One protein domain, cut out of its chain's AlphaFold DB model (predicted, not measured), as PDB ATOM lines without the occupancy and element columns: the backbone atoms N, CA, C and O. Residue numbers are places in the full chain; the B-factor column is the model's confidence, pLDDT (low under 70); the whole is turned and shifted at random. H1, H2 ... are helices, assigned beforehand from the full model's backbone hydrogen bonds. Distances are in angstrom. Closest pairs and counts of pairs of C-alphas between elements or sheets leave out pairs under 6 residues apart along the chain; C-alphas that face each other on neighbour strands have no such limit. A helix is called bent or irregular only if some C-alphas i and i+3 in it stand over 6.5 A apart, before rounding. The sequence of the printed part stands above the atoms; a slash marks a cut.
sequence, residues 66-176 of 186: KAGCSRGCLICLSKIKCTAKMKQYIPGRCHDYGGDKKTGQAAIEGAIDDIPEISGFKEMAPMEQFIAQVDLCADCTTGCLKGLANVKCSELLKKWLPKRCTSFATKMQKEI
ATOM      1  N   LYS A  66     153.906 180.117 198.407       84.06
ATOM      2  CA  LYS A  66     153.301 180.422 197.103       84.06
ATOM      3  C   LYS A  66     152.272 179.375 196.666       84.06
ATOM      4  O   LYS A  66     151.313 179.713 195.982       84.06
ATOM      5  N   ALA A  67     152.460 178.117 197.064       81.94
ATOM      6  CA  ALA A  67     151.493 177.046 196.845       81.94
ATOM      7  C   ALA A  67     150.279 177.109 197.797       81.94
ATOM      8  O   ALA A  67     149.350 176.325 197.632       81.94
ATOM      9  N   GLY A  68     150.256 178.016 198.779       83.81
ATOM     10  CA  GLY A  68     149.174 178.125 199.763       83.81
ATOM     11  C   GLY A  68     149.227 177.044 200.843       83.81
ATOM     12  O   GLY A  68     148.194 176.657 201.389       83.81
ATOM     13  N   CYS A  69     150.411 176.504 201.134       80.88
ATOM     14  CA  CYS A  69     150.566 175.466 202.142       80.88
ATOM     15  C   CYS A  69     150.598 176.026 203.558       80.88
ATOM     16  O   CYS A  69     151.360 176.939 203.873       80.88
ATOM     17  N   SER A  70     149.816 175.405 204.439       82.81
ATOM     18  CA  SER A  70     149.871 175.673 205.870       82.81
ATOM     19  C   SER A  70     151.118 175.042 206.499       82.81
ATOM     20  O   SER A  70     151.649 174.030 206.029       82.81
ATOM     21  N   ARG A  71     151.564 175.600 207.627       75.31
ATOM     22  CA  ARG A  71     152.658 175.018 208.416       75.31
ATOM     23  C   ARG A  71     152.324 173.603 208.907       75.31
ATOM     24  O   ARG A  71     153.192 172.733 208.864       75.31
ATOM     25  N   GLY A  72     151.080 173.375 209.338       77.12
ATOM     26  CA  GLY A  72     150.594 172.061 209.775       77.12
ATOM     27  C   GLY A  72     150.735 171.007 208.678       77.12
ATOM     28  O   GLY A  72     151.324 169.948 208.910       77.12
ATOM     29  N   CYS A  73     150.347 171.360 207.448       80.06
ATOM     30  CA  CYS A  73     150.527 170.504 206.281       80.06
ATOM     31  C   CYS A  73     151.997 170.119 206.070       80.06
ATOM     32  O   CYS A  73     152.325 168.937 205.999       80.06
ATOM     33  N   LEU A  74     152.909 171.098 206.029       80.25
ATOM     34  CA  LEU A  74     154.334 170.836 205.781       80.25
ATOM     35  C   LEU A  74     154.968 169.955 206.865       80.25
ATOM     36  O   LEU A  74     155.753 169.055 206.552       80.25
ATOM     37  N   ILE A  75     154.601 170.172 208.131       76.88
ATOM     38  CA  ILE A  75     155.045 169.328 209.245       76.88
ATOM     39  C   ILE A  75     154.519 167.904 209.067       76.88
ATOM     40  O   ILE A  75     155.298 166.960 209.207       76.88
ATOM     41  N   CYS A  76     153.242 167.727 208.728       80.75
ATOM     42  CA  CYS A  76     152.677 166.401 208.494       80.75
ATOM     43  C   CYS A  76     153.370 165.678 207.331       80.75
ATOM     44  O   CYS A  76     153.860 164.562 207.504       80.75
ATOM     45  N   LEU A  77     153.544 166.344 206.185       82.81
ATOM     46  CA  LEU A  77     154.237 165.781 205.020       82.81
ATOM     47  C   LEU A  77     155.684 165.373 205.330       82.81
ATOM     48  O   LEU A  77     156.208 164.421 204.741       82.81
ATOM     49  N   SER A  78     156.345 166.070 206.260       77.75
ATOM     50  CA  SER A  78     157.696 165.715 206.707       77.75
ATOM     51  C   SER A  78     157.751 164.411 207.510       77.75
ATOM     52  O   SER A  78     158.794 163.764 207.529       77.75
ATOM     53  N   LYS A  79     156.634 164.008 208.129       81.00
ATOM     54  CA  LYS A  79     156.496 162.786 208.939       81.00
ATOM     55  C   LYS A  79     156.172 161.538 208.123       81.00
ATOM     56  O   LYS A  79     156.200 160.447 208.684       81.00
ATOM     57  N   ILE A  80     155.898 161.686 206.824       84.81
ATOM     58  CA  ILE A  80     155.698 160.551 205.917       84.81
ATOM     59  C   ILE A  80     156.933 159.654 205.974       84.81
ATOM     60  O   ILE A  80     158.059 160.091 205.696       84.81
ATOM     61  N   LYS A  81     156.683 158.399 206.333       87.94
ATOM     62  CA  LYS A  81     157.661 157.328 206.460       87.94
ATOM     63  C   LYS A  81     157.880 156.673 205.098       87.94
ATOM     64  O   LYS A  81     157.051 156.766 204.191       87.94
ATOM     65  N   CYS A  82     159.016 156.004 204.948       85.75
ATOM     66  CA  CYS A  82     159.413 155.390 203.688       85.75
ATOM     67  C   CYS A  82     159.625 153.887 203.851       85.75
ATOM     68  O   CYS A  82     160.383 153.461 204.721       85.75
ATOM     69  N   THR A  83     159.004 153.096 202.976       90.50
ATOM     70  CA  THR A  83     159.274 151.658 202.852       90.50
ATOM     71  C   THR A  83     160.515 151.390 202.003       90.50
ATOM     72  O   THR A  83     161.027 152.281 201.316       90.50
ATOM     73  N   ALA A  84     160.993 150.143 201.991       89.94
ATOM     74  CA  ALA A  84     162.088 149.736 201.111       89.94
ATOM     75  C   ALA A  84     161.738 149.959 199.626       89.94
ATOM     76  O   ALA A  84     162.547 150.501 198.867       89.94
ATOM     77  N   LYS A  85     160.498 149.635 199.225       90.38
ATOM     78  CA  LYS A  85     160.008 149.850 197.855       90.38
ATOM     79  C   LYS A  85     159.927 151.346 197.517       90.38
ATOM     80  O   LYS A  85     160.323 151.751 196.426       90.38
ATOM     81  N   MET A  86     159.495 152.193 198.458       85.06
ATOM     82  CA  MET A  86     159.504 153.655 198.287       85.06
ATOM     83  C   MET A  86     160.921 154.215 198.162       85.06
ATOM     84  O   MET A  86     161.159 155.057 197.299       85.06
ATOM     85  N   LYS A  87     161.886 153.747 198.959       85.69
ATOM     86  CA  LYS A  87     163.290 154.180 198.840       85.69
ATOM     87  C   LYS A  87     163.863 153.881 197.454       85.69
ATOM     88  O   LYS A  87     164.568 154.721 196.899       85.69
ATOM     89  N   GLN A  88     163.518 152.731 196.876       86.31
ATOM     90  CA  GLN A  88     163.922 152.366 195.516       86.31
ATOM     91  C   GLN A  88     163.190 153.192 194.450       86.31
ATOM     92  O   GLN A  88     163.810 153.671 193.499       86.31
ATOM     93  N   TYR A  89     161.879 153.392 194.600       85.31
ATOM     94  CA  TYR A  89     161.060 154.033 193.572       85.31
ATOM     95  C   TYR A  89     161.108 155.572 193.617       85.31
ATOM     96  O   TYR A  89     161.206 156.210 192.572       85.31
ATOM     97  N   ILE A  90     161.090 156.201 194.790       77.56
ATOM     98  CA  ILE A  90     161.136 157.664 194.988       77.56
ATOM     99  C   ILE A  90     162.314 158.094 195.883       77.56
ATOM    100  O   ILE A  90     162.125 158.784 196.893       77.56
ATOM    101  N   PRO A  91     163.569 157.788 195.500       75.75
ATOM    102  CA  PRO A  91     164.750 158.089 196.316       75.75
ATOM    103  C   PRO A  91     164.952 159.591 196.558       75.75
ATOM    104  O   PRO A  91     165.584 159.981 197.533       75.75
ATOM    105  N   GLY A  92     164.414 160.459 195.691       71.88
ATOM    106  CA  GLY A  92     164.444 161.910 195.894       71.88
ATOM    107  C   GLY A  92     163.638 162.373 197.114       71.88
ATOM    108  O   GLY A  92     164.023 163.348 197.756       71.88
ATOM    109  N   ARG A  93     162.557 161.660 197.465       79.12
ATOM    110  CA  ARG A  93     161.742 161.920 198.665       79.12
ATOM    111  C   ARG A  93     162.223 161.119 199.869       79.12
ATOM    112  O   ARG A  93     162.209 161.650 200.974       79.12
ATOM    113  N   CYS A  94     162.618 159.870 199.659       75.81
ATOM    114  CA  CYS A  94     162.927 158.910 200.718       75.81
ATOM    115  C   CYS A  94     164.427 158.757 201.005       75.81
ATOM    116  O   CYS A  94     164.872 157.690 201.421       75.81
ATOM    117  N   HIS A  95     165.211 159.808 200.759       70.75
ATOM    118  CA  HIS A  95     166.605 159.835 201.184       70.75
ATOM    119  C   HIS A  95     166.678 159.924 202.712       70.75
ATOM    120  O   HIS A  95     165.840 160.579 203.335       70.75
ATOM    121  N   ASP A  96     167.679 159.273 203.300       65.62
ATOM    122  CA  ASP A  96     167.845 159.294 204.748       65.62
ATOM    123  C   ASP A  96     168.175 160.716 205.223       65.62
ATOM    124  O   ASP A  96     169.017 161.418 204.650       65.62
ATOM    125  N   TYR A  97     167.486 161.147 206.275       64.69
ATOM    126  CA  TYR A  97     167.591 162.489 206.836       64.69
ATOM    127  C   TYR A  97     167.390 162.423 208.348       64.69
ATOM    128  O   TYR A  97     166.366 161.936 208.805       64.69
ATOM    129  N   GLY A  98     168.325 162.961 209.135       56.41
ATOM    130  CA  GLY A  98     168.294 162.847 210.605       56.41
ATOM    131  C   GLY A  98     167.221 163.676 211.329       56.41
ATOM    132  O   GLY A  98     167.211 163.716 212.557       56.41
ATOM    133  N   GLY A  99     166.342 164.374 210.602       58.78
ATOM    134  CA  GLY A  99     165.280 165.195 211.191       58.78
ATOM    135  C   GLY A  99     165.775 166.500 211.827       58.78
ATOM    136  O   GLY A  99     166.974 166.775 211.914       58.78
ATOM    137  N   ASP A 100     164.830 167.313 212.303       61.09
ATOM    138  CA  ASP A 100     165.112 168.457 213.173       61.09
ATOM    139  C   ASP A 100     164.051 168.569 214.279       61.09
ATOM    140  O   ASP A 100     162.919 169.014 214.072       61.09
ATOM    141  N   LYS A 101     164.450 168.178 215.496       58.44
ATOM    142  CA  LYS A 101     163.589 168.196 216.688       58.44
ATOM    143  C   LYS A 101     163.065 169.595 217.025       58.44
ATOM    144  O   LYS A 101     162.003 169.691 217.631       58.44
ATOM    145  N   LYS A 102     163.769 170.671 216.647       54.53
ATOM    146  CA  LYS A 102     163.351 172.052 216.948       54.53
ATOM    147  C   LYS A 102     162.196 172.517 216.065       54.53
ATOM    148  O   LYS A 102     161.378 173.317 216.503       54.53
ATOM    149  N   THR A 103     162.126 172.020 214.835       53.34
ATOM    150  CA  THR A 103     161.094 172.407 213.860       53.34
ATOM    151  C   THR A 103     159.932 171.414 213.810       53.34
ATOM    152  O   THR A 103     158.930 171.676 213.148       53.34
ATOM    153  N   GLY A 104     160.050 170.281 214.513       58.00
ATOM    154  CA  GLY A 104     159.097 169.173 214.446       58.00
ATOM    155  C   GLY A 104     159.241 168.326 213.178       58.00
ATOM    156  O   GLY A 104     158.396 167.465 212.928       58.00
ATOM    157  N   GLN A 105     160.297 168.559 212.388       57.97
ATOM    158  CA  GLN A 105     160.598 167.783 211.195       57.97
ATOM    159  C   GLN A 105     161.089 166.393 211.600       57.97
ATOM    160  O   GLN A 105     162.104 166.256 212.291       57.97
ATOM    161  N   ALA A 106     160.381 165.356 211.157       59.06
ATOM    162  CA  ALA A 106     160.755 163.986 211.475       59.06
ATOM    163  C   ALA A 106     162.027 163.552 210.743       59.06
ATOM    164  O   ALA A 106     162.346 164.023 209.646       59.06
ATOM    165  N   ALA A 107     162.741 162.625 211.375       62.84
ATOM    166  CA  ALA A 107     163.808 161.898 210.723       62.84
ATOM    167  C   ALA A 107     163.221 160.869 209.745       62.84
ATOM    168  O   ALA A 107     162.184 160.257 210.008       62.84
ATOM    169  N   ILE A 108     163.906 160.680 208.624       66.12
ATOM    170  CA  ILE A 108     163.708 159.568 207.701       66.12
ATOM    171  C   ILE A 108     164.877 158.630 207.972       66.12
ATOM    172  O   ILE A 108     165.969 158.813 207.434       66.12
ATOM    173  N   GLU A 109     164.659 157.678 208.873       66.62
ATOM    174  CA  GLU A 109     165.657 156.702 209.304       66.62
ATOM    175  C   GLU A 109     165.064 155.301 209.197       66.62
ATOM    176  O   GLU A 109     163.941 155.054 209.636       66.62
ATOM    177  N   GLY A 110     165.815 154.384 208.582       68.94
ATOM    178  CA  GLY A 110     165.339 153.023 208.338       68.94
ATOM    179  C   GLY A 110     164.220 152.957 207.294       68.94
ATOM    180  O   GLY A 110     163.713 153.974 206.817       68.94
ATOM    181  N   ALA A 111     163.916 151.750 206.833       80.75
ATOM    182  CA  ALA A 111     162.706 151.489 206.067       80.75
ATOM    183  C   ALA A 111     161.665 150.907 207.023       80.75
ATOM    184  O   ALA A 111     162.014 150.083 207.866       80.75
ATOM    185  N   ILE A 112     160.415 151.339 206.894       87.06
ATOM    186  CA  ILE A 112     159.295 150.661 207.549       87.06
ATOM    187  C   ILE A 112     158.702 149.607 206.618       87.06
ATOM    188  O   ILE A 112     158.761 149.759 205.396       87.06
ATOM    189  N   ASP A 113     158.100 148.575 207.194       85.25
ATOM    190  CA  ASP A 113     157.403 147.553 206.414       85.25
ATOM    191  C   ASP A 113     155.908 147.845 206.273       85.25
ATOM    192  O   ASP A 113     155.327 147.502 205.246       85.25
ATOM    193  N   ASP A 114     155.299 148.493 207.274       86.81
ATOM    194  CA  ASP A 114     153.856 148.721 207.304       86.81
ATOM    195  C   ASP A 114     153.435 149.957 208.122       86.81
ATOM    196  O   ASP A 114     154.203 150.466 208.949       86.81
ATOM    197  N   ILE A 115     152.207 150.429 207.890       87.00
ATOM    198  CA  ILE A 115     151.515 151.464 208.671       87.00
ATOM    199  C   ILE A 115     150.140 150.903 209.060       87.00
ATOM    200  O   ILE A 115     149.259 150.865 208.204       87.00
ATOM    201  N   PRO A 116     149.936 150.487 210.325       86.06
ATOM    202  CA  PRO A 116     148.712 149.804 210.758       86.06
ATOM    203  C   PRO A 116     147.413 150.570 210.478       86.06
ATOM    204  O   PRO A 116     146.360 149.967 210.292       86.06
ATOM    205  N   GLU A 117     147.474 151.900 210.446       88.38
ATOM    206  CA  GLU A 117     146.333 152.771 210.169       88.38
ATOM    207  C   GLU A 117     145.898 152.760 208.692       88.38
ATOM    208  O   GLU A 117     144.815 153.250 208.372       88.38
ATOM    209  N   ILE A 118     146.713 152.208 207.785       88.12
ATOM    210  CA  ILE A 118     146.428 152.125 206.351       88.12
ATOM    211  C   ILE A 118     146.293 150.648 205.957       88.12
ATOM    212  O   ILE A 118     147.274 149.921 205.813       88.12
ATOM    213  N   SER A 119     145.058 150.201 205.740       92.25
ATOM    214  CA  SER A 119     144.776 148.816 205.339       92.25
ATOM    215  C   SER A 119     145.435 148.459 204.000       92.25
ATOM    216  O   SER A 119     145.282 149.191 203.022       92.25
ATOM    217  N   GLY A 120     146.155 147.331 203.950       91.75
ATOM    218  CA  GLY A 120     146.832 146.829 202.744       91.75
ATOM    219  C   GLY A 120     148.067 147.630 202.312       91.75
ATOM    220  O   GLY A 120     148.513 147.513 201.168       91.75
ATOM    221  N   PHE A 121     148.613 148.479 203.188       92.69
ATOM    222  CA  PHE A 121     149.707 149.390 202.851       92.69
ATOM    223  C   PHE A 121     150.974 148.683 202.355       92.69
ATOM    224  O   PHE A 121     151.628 149.157 201.423       92.69
ATOM    225  N   LYS A 122     151.336 147.535 202.927       91.38
ATOM    226  CA  LYS A 122     152.526 146.766 202.523       91.38
ATOM    227  C   LYS A 122     152.446 146.245 201.075       91.38
ATOM    228  O   LYS A 122     153.467 146.115 200.376       91.38
ATOM    229  N   GLU A 123     151.237 145.976 200.608       93.44
ATOM    230  CA  GLU A 123     150.901 145.394 199.311       93.44
ATOM    231  C   GLU A 123     150.761 146.472 198.230       93.44
ATOM    232  O   GLU A 123     151.050 146.193 197.066       93.44
ATOM    233  N   MET A 124     150.418 147.706 198.617       93.44
ATOM    234  CA  MET A 124     150.318 148.866 197.725       93.44
ATOM    235  C   MET A 124     151.611 149.154 196.953       93.44
ATOM    236  O   MET A 124     152.740 148.930 197.428       93.44
ATOM    237  N   ALA A 125     151.446 149.744 195.769       93.31
ATOM    238  CA  ALA A 125     152.553 150.258 194.980       93.31
ATOM    239  C   ALA A 125     153.264 151.422 195.707       93.31
ATOM    240  O   ALA A 125     152.674 152.107 196.543       93.31
ATOM    241  N   PRO A 126     154.536 151.724 195.387       89.88
ATOM    242  CA  PRO A 126     155.306 152.730 196.128       89.88
ATOM    243  C   PRO A 126     154.710 154.146 196.104       89.88
ATOM    244  O   PRO A 126     154.880 154.899 197.060       89.88
ATOM    245  N   MET A 127     154.041 154.527 195.011       86.38
ATOM    246  CA  MET A 127     153.353 155.821 194.932       86.38
ATOM    247  C   MET A 127     152.050 155.831 195.719       86.38
ATOM    248  O   MET A 127     151.758 156.825 196.368       86.38
ATOM    249  N   GLU A 128     151.313 154.725 195.719       90.75
ATOM    250  CA  GLU A 128     150.094 154.572 196.515       90.75
ATOM    251  C   GLU A 128     150.422 154.624 198.012       90.75
ATOM    252  O   GLU A 128     149.773 155.354 198.747       90.75
ATOM    253  N   GLN A 129     151.514 153.986 198.452       90.50
ATOM    254  CA  GLN A 129     152.031 154.113 199.825       90.50
ATOM    255  C   GLN A 129     152.387 155.561 200.191       90.50
ATOM    256  O   GLN A 129     152.212 155.995 201.329       90.50
ATOM    257  N   PHE A 130     152.924 156.329 199.243       89.25
ATOM    258  CA  PHE A 130     153.191 157.744 199.473       89.25
ATOM    259  C   PHE A 130     151.884 158.536 199.611       89.25
ATOM    260  O   PHE A 130     151.718 159.262 200.589       89.25
ATOM    261  N   ILE A 131     150.961 158.379 198.658       86.88
ATOM    262  CA  ILE A 131     149.690 159.113 198.604       86.88
ATOM    263  C   ILE A 131     148.808 158.772 199.807       86.88
ATOM    264  O   ILE A 131     148.324 159.683 200.464       86.88
ATOM    265  N   ALA A 132     148.706 157.500 200.193       89.19
ATOM    266  CA  ALA A 132     147.914 157.077 201.344       89.19
ATOM    267  C   ALA A 132     148.379 157.732 202.659       89.19
ATOM    268  O   ALA A 132     147.566 158.040 203.522       89.19
ATOM    269  N   GLN A 133     149.681 158.007 202.810       89.88
ATOM    270  CA  GLN A 133     150.188 158.774 203.954       89.88
ATOM    271  C   GLN A 133     149.940 160.281 203.818       89.88
ATOM    272  O   GLN A 133     149.716 160.950 204.825       89.88
ATOM    273  N   VAL A 134     149.988 160.829 202.597       86.88
ATOM    274  CA  VAL A 134     149.600 162.225 202.328       86.88
ATOM    275  C   VAL A 134     148.132 162.449 202.693       86.88
ATOM    276  O   VAL A 134     147.816 163.476 203.288       86.88
ATOM    277  N   ASP A 135     147.259 161.478 202.424       85.50
ATOM    278  CA  ASP A 135     145.823 161.558 202.718       85.50
ATOM    279  C   ASP A 135     145.518 161.636 204.223       85.50
ATOM    280  O   ASP A 135     144.477 162.167 204.618       85.50
ATOM    281  N   LEU A 136     146.437 161.166 205.075       86.38
ATOM    282  CA  LEU A 136     146.348 161.320 206.532       86.38
ATOM    283  C   LEU A 136     146.699 162.744 207.006       86.38
ATOM    284  O   LEU A 136     146.445 163.093 208.160       86.38
ATOM    285  N   CYS A 137     147.262 163.594 206.142       84.69
ATOM    286  CA  CYS A 137     147.601 164.978 206.466       84.69
ATOM    287  C   CYS A 137     146.406 165.921 206.298       84.69
ATOM    288  O   CYS A 137     146.313 166.667 205.322       84.69
ATOM    289  N   ALA A 138     145.527 165.936 207.301       85.50
ATOM    290  CA  ALA A 138     144.278 166.705 207.309       85.50
ATOM    291  C   ALA A 138     144.441 168.213 207.016       85.50
ATOM    292  O   ALA A 138     143.563 168.819 206.410       85.50
ATOM    293  N   ASP A 139     145.578 168.810 207.383       80.00
ATOM    294  CA  ASP A 139     145.844 170.245 207.195       80.00
ATOM    295  C   ASP A 139     146.264 170.625 205.763       80.00
ATOM    296  O   ASP A 139     146.474 171.808 205.462       80.00
ATOM    297  N   CYS A 140     146.466 169.641 204.882       80.31
ATOM    298  CA  CYS A 140     146.894 169.863 203.508       80.31
ATOM    299  C   CYS A 140     145.694 170.046 202.583       80.31
ATOM    300  O   CYS A 140     144.908 169.124 202.389       80.31
ATOM    301  N   THR A 141     145.581 171.207 201.940       86.94
ATOM    302  CA  THR A 141     144.574 171.427 200.895       86.94
ATOM    303  C   THR A 141     145.007 170.811 199.567       86.94
ATOM    304  O   THR A 141     146.201 170.722 199.265       86.94
ATOM    305  N   THR A 142     144.044 170.444 198.715       84.75
ATOM    306  CA  THR A 142     144.341 169.966 197.349       84.75
ATOM    307  C   THR A 142     145.154 170.993 196.555       84.75
ATOM    308  O   THR A 142     146.082 170.627 195.833       84.75
ATOM    309  N   GLY A 143     144.851 172.286 196.726       83.50
ATOM    310  CA  GLY A 143     145.600 173.386 196.114       83.50
ATOM    311  C   GLY A 143     147.071 173.400 196.535       83.50
ATOM    312  O   GLY A 143     147.944 173.412 195.668       83.50
ATOM    313  N   CYS A 144     147.349 173.289 197.838       84.50
ATOM    314  CA  CYS A 144     148.713 173.186 198.362       84.50
ATOM    315  C   CYS A 144     149.461 171.986 197.779       84.50
ATOM    316  O   CYS A 144     150.564 172.137 197.253       84.50
ATOM    317  N   LEU A 145     148.864 170.794 197.826       83.31
ATOM    318  CA  LEU A 145     149.529 169.568 197.382       83.31
ATOM    319  C   LEU A 145     149.861 169.604 195.884       83.31
ATOM    320  O   LEU A 145     150.991 169.299 195.489       83.31
ATOM    321  N   LYS A 146     148.912 170.045 195.049       83.50
ATOM    322  CA  LYS A 146     149.140 170.230 193.608       83.50
ATOM    323  C   LYS A 146     150.131 171.360 193.333       83.50
ATOM    324  O   LYS A 146     150.967 171.236 192.441       83.50
ATOM    325  N   GLY A 147     150.092 172.438 194.114       82.06
ATOM    326  CA  GLY A 147     151.060 173.530 194.040       82.06
ATOM    327  C   GLY A 147     152.485 173.055 194.324       82.06
ATOM    328  O   GLY A 147     153.381 173.315 193.524       82.06
ATOM    329  N   LEU A 148     152.689 172.272 195.390       82.44
ATOM    330  CA  LEU A 148     153.980 171.665 195.735       82.44
ATOM    331  C   LEU A 148     154.492 170.706 194.655       82.44
ATOM    332  O   LEU A 148     155.695 170.688 194.381       82.44
ATOM    333  N   ALA A 149     153.606 169.925 194.035       79.88
ATOM    334  CA  ALA A 149     153.958 169.033 192.928       79.88
ATOM    335  C   ALA A 149     154.372 169.798 191.655       79.88
ATOM    336  O   ALA A 149     155.168 169.292 190.865       79.88
ATOM    337  N   ASN A 150     153.881 171.030 191.483       77.06
ATOM    338  CA  ASN A 150     154.178 171.905 190.348       77.06
ATOM    339  C   ASN A 150     155.326 172.896 190.596       77.06
ATOM    340  O   ASN A 150     155.615 173.728 189.730       77.06
ATOM    341  N   VAL A 151     156.000 172.825 191.749       77.25
ATOM    342  CA  VAL A 151     157.170 173.664 192.028       77.25
ATOM    343  C   VAL A 151     158.248 173.386 190.986       77.25
ATOM    344  O   VAL A 151     158.806 172.289 190.908       77.25
ATOM    345  N   LYS A 152     158.562 174.408 190.186       76.31
ATOM    346  CA  LYS A 152     159.663 174.344 189.228       76.31
ATOM    347  C   LYS A 152     160.979 174.298 189.992       76.31
ATOM    348  O   LYS A 152     161.222 175.115 190.877       76.31
ATOM    349  N   CYS A 153     161.848 173.369 189.622       78.31
ATOM    350  CA  CYS A 153     163.191 173.344 190.172       78.31
ATOM    351  C   CYS A 153     164.054 174.436 189.540       78.31
ATOM    352  O   CYS A 153     164.367 174.366 188.349       78.31
ATOM    353  N   SER A 154     164.463 175.409 190.352       83.56
ATOM    354  CA  SER A 154     165.523 176.352 190.002       83.56
ATOM    355  C   SER A 154     166.881 175.656 189.902       83.56
ATOM    356  O   SER A 154     167.050 174.513 190.334       83.56
ATOM    357  N   GLU A 155     167.882 176.370 189.392       86.62
ATOM    358  CA  GLU A 155     169.268 175.891 189.386       86.62
ATOM    359  C   GLU A 155     169.797 175.611 190.802       86.62
ATOM    360  O   GLU A 155     170.532 174.642 191.009       86.62
ATOM    361  N   LEU A 156     169.358 176.378 191.808       81.25
ATOM    362  CA  LEU A 156     169.726 176.139 193.202       81.25
ATOM    363  C   LEU A 156     169.125 174.822 193.717       81.25
ATOM    364  O   LEU A 156     169.844 173.997 194.289       81.25
ATOM    365  N   LEU A 157     167.837 174.573 193.463       76.38
ATOM    366  CA  LEU A 157     167.189 173.315 193.845       76.38
ATOM    367  C   LEU A 157     167.747 172.118 193.072       76.38
ATOM    368  O   LEU A 157     167.933 171.060 193.666       76.38
ATOM    369  N   LYS A 158     168.071 172.262 191.784       80.56
ATOM    370  CA  LYS A 158     168.714 171.193 190.998       80.56
ATOM    371  C   LYS A 158     170.092 170.840 191.550       80.56
ATOM    372  O   LYS A 158     170.412 169.659 191.644       80.56
ATOM    373  N   LYS A 159     170.879 171.843 191.952       79.62
ATOM    374  CA  LYS A 159     172.213 171.651 192.536       79.62
ATOM    375  C   LYS A 159     172.164 170.848 193.837       79.62
ATOM    376  O   LYS A 159     172.993 169.967 194.037       79.62
ATOM    377  N   TRP A 160     171.206 171.146 194.714       73.88
ATOM    378  CA  TRP A 160     171.157 170.565 196.064       73.88
ATOM    379  C   TRP A 160     170.206 169.379 196.214       73.88
ATOM    380  O   TRP A 160     170.414 168.529 197.074       73.88
ATOM    381  N   LEU A 161     169.175 169.297 195.377       74.38
ATOM    382  CA  LEU A 161     168.150 168.254 195.395       74.38
ATOM    383  C   LEU A 161     167.959 167.630 193.997       74.38
ATOM    384  O   LEU A 161     166.822 167.512 193.524       74.38
ATOM    385  N   PRO A 162     169.030 167.166 193.324       73.31
ATOM    386  CA  PRO A 162     168.956 166.716 191.934       73.31
ATOM    387  C   PRO A 162     167.950 165.578 191.746       73.31
ATOM    388  O   PRO A 162     167.089 165.655 190.876       73.31
ATOM    389  N   LYS A 163     167.965 164.564 192.626       70.12
ATOM    390  CA  LYS A 163     167.027 163.425 192.566       70.12
ATOM    391  C   LYS A 163     165.566 163.840 192.779       70.12
ATOM    392  O   LYS A 163     164.662 163.205 192.233       70.12
ATOM    393  N   ARG A 164     165.318 164.896 193.565       72.25
ATOM    394  CA  ARG A 164     163.971 165.458 193.725       72.25
ATOM    395  C   ARG A 164     163.510 166.082 192.410       72.25
ATOM    396  O   ARG A 164     162.394 165.823 191.975       72.25
ATOM    397  N   CYS A 165     164.388 166.847 191.775       74.19
ATOM    398  CA  CYS A 165     164.083 167.608 190.572       74.19
ATOM    399  C   CYS A 165     163.971 166.767 189.299       74.19
ATOM    400  O   CYS A 165     163.140 167.079 188.453       74.19
ATOM    401  N   THR A 166     164.769 165.711 189.150       71.69
ATOM    402  CA  THR A 166     164.819 164.922 187.904       71.69
ATOM    403  C   THR A 166     163.977 163.653 187.935       71.69
ATOM    404  O   THR A 166     163.615 163.143 186.882       71.69
ATOM    405  N   SER A 167     163.679 163.113 189.121       70.69
ATOM    406  CA  SER A 167     162.996 161.821 189.255       70.69
ATOM    407  C   SER A 167     161.685 161.942 190.017       70.69
ATOM    408  O   SER A 167     160.630 161.573 189.502       70.69
ATOM    409  N   PHE A 168     161.728 162.491 191.234       72.19
ATOM    410  CA  PHE A 168     160.531 162.585 192.067       72.19
ATOM    411  C   PHE A 168     159.488 163.529 191.465       72.19
ATOM    412  O   PHE A 168     158.331 163.141 191.364       72.19
ATOM    413  N   ALA A 169     159.891 164.718 191.005       73.69
ATOM    414  CA  ALA A 169     158.984 165.682 190.385       73.69
ATOM    415  C   ALA A 169     158.234 165.080 189.185       73.69
ATOM    416  O   ALA A 169     157.013 165.155 189.125       73.69
ATOM    417  N   THR A 170     158.937 164.388 188.285       74.44
ATOM    418  CA  THR A 170     158.322 163.732 187.120       74.44
ATOM    419  C   THR A 170     157.337 162.634 187.515       74.44
ATOM    420  O   THR A 170     156.276 162.517 186.909       74.44
ATOM    421  N   LYS A 171     157.661 161.822 188.530       76.88
ATOM    422  CA  LYS A 171     156.753 160.777 189.031       76.88
ATOM    423  C   LYS A 171     155.520 161.382 189.703       76.88
ATOM    424  O   LYS A 171     154.408 160.980 189.397       76.88
ATOM    425  N   MET A 172     155.713 162.402 190.535       77.38
ATOM    426  CA  MET A 172     154.624 163.136 191.183       77.38
ATOM    427  C   MET A 172     153.692 163.814 190.186       77.38
ATOM    428  O   MET A 172     152.487 163.809 190.390       77.38
ATOM    429  N   GLN A 173     154.222 164.368 189.096       78.38
ATOM    430  CA  GLN A 173     153.398 164.975 188.050       78.38
ATOM    431  C   GLN A 173     152.484 163.961 187.356       78.38
ATOM    432  O   GLN A 173     151.362 164.313 187.008       78.38
ATOM    433  N   LYS A 174     152.918 162.704 187.194       82.25
ATOM    434  CA  LYS A 174     152.054 161.640 186.655       82.25
ATOM    435  C   LYS A 174     150.903 161.317 187.603       82.25
ATOM    436  O   LYS A 174     149.784 161.140 187.146       82.25
ATOM    437  N   GLU A 175     151.165 161.344 188.906       78.88
ATOM    438  CA  GLU A 175     150.190 161.026 189.956       78.88
ATOM    439  C   GLU A 175     149.408 162.244 190.475       78.88
ATOM    440  O   GLU A 175     148.588 162.116 191.378       78.88
ATOM    441  N   ILE A 176     149.628 163.446 189.930       79.25
ATOM    442  CA  ILE A 176     149.087 164.692 190.502       79.25
ATOM    443  C   ILE A 176     147.553 164.728 190.550       79.25
ATOM    444  O   ILE A 176     146.965 165.429 191.373       79.25
TER     445      ILE A 176
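Overview. This is residues 66 to 176 of the 186 residues of the protein "Secreted luciferase" of Metridia asymmetrica (UniProt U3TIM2). What would one see first? Six short helices are set at varied angles round the middle of a compact body, with H6, the longest, along one side, H5 turning off its start as a corner, and H4 near its other end. H2 and H3 make a second corner, H1 lies across the middle from H6, and a 36-residue stretch without a named element, residues 90 to 125, joins H2 to H3. What is it built of? The printed part has 111 residues with six named helices, H1 to H6 in that order along the chain, and no named strand; the class is all helix, although the named helices hold 51 residues, under half of those printed. How large is it? It is compact and rounded, with a radius of gyration of the C-alphas of 13.6 A and spans of 37 by 31 by 27 A.

Along the chain. Where is the longest helix? H6 is residues 162 to 175, 19.7 A from first to last C-alpha, from C-alpha 162 at (168.956, 166.716, 191.934) to C-alpha 175 at (150.190, 161.026, 189.956). Where are the helices before it? H5 is residues 155 to 160, 8.7 A long, H4 is residues 142 to 149, 10.6 A, and H3 is residues 126 to 134, 12.7 A. Where does the first helix begin? H1 is residues 71 to 78, 10.7 A long, and C-alpha 71 stands at (152.658, 175.018, 208.416). H2 is residues 84 to 89, 8.7 A long.

Arrangement. What does H6 touch? H6 and H4 only just touch, with 3 pairs of C-alphas within 8 A; H6 does so with residues 169 to 173 alone, the closest C-alphas are those of Ala 149 and Met 172, 6.2 A apart, and the two run opposite ways at a steep tilt of 38 degrees. H6 and H5 touch only at the corner by their link, and only just, with 3 pairs; H6 does so with residues 164 to 165 alone, the closest C-alphas are those of Lys 158 and Cys 165, 5.9 A apart, and their lines are about perpendicular at 75 degrees. How do H3, H2 and H1 stand? H3 is close to H6 but not clearly touching, with the C-alphas of Met 127 and Glu 175 closest at 7.9 A. H3 touches H2, with the C-alphas of Met 86 and Pro 126 closest at 4.8 A, about perpendicular at 75 degrees. H1 is close to H3 but not clearly touching, with the C-alphas of Leu 77 and Val 134 closest at 6.4 A and a shallow tilt of 28 degrees, opposite ways. Which helices keep a distance? H1 and H4 are near each other, with 5 pairs of C-alphas within 10 A, while H1 and H6, H2 and H6, and H3 and H5 are among the pairs that are apart. What do the helix backbones show? In H1, H2, H4 and H5 every O i to N i+4 pair is within hydrogen-bond range; in H3 it is 4 of 5 and in H6 8 of 10. H6 is neither bent nor irregular, but only just: C-alphas 166 and 169 are 6.4 A apart.

Size, cuts and confidence. How far does it reach? The two C-alphas farthest apart, those of Ser 119 and Glu 155, are 39.8 A apart. Is there a cut, and which links are long? The printed part has no cut. The link from H2 to H3, 36 residues, is long; H3 to H4, 7 residues, is short, and H1 to H2, H4 to H5 and H5 to H6 are tight. Where is confidence low? The mean pLDDT of the printed part is 79.5, and residues 96 to 110 are under 70.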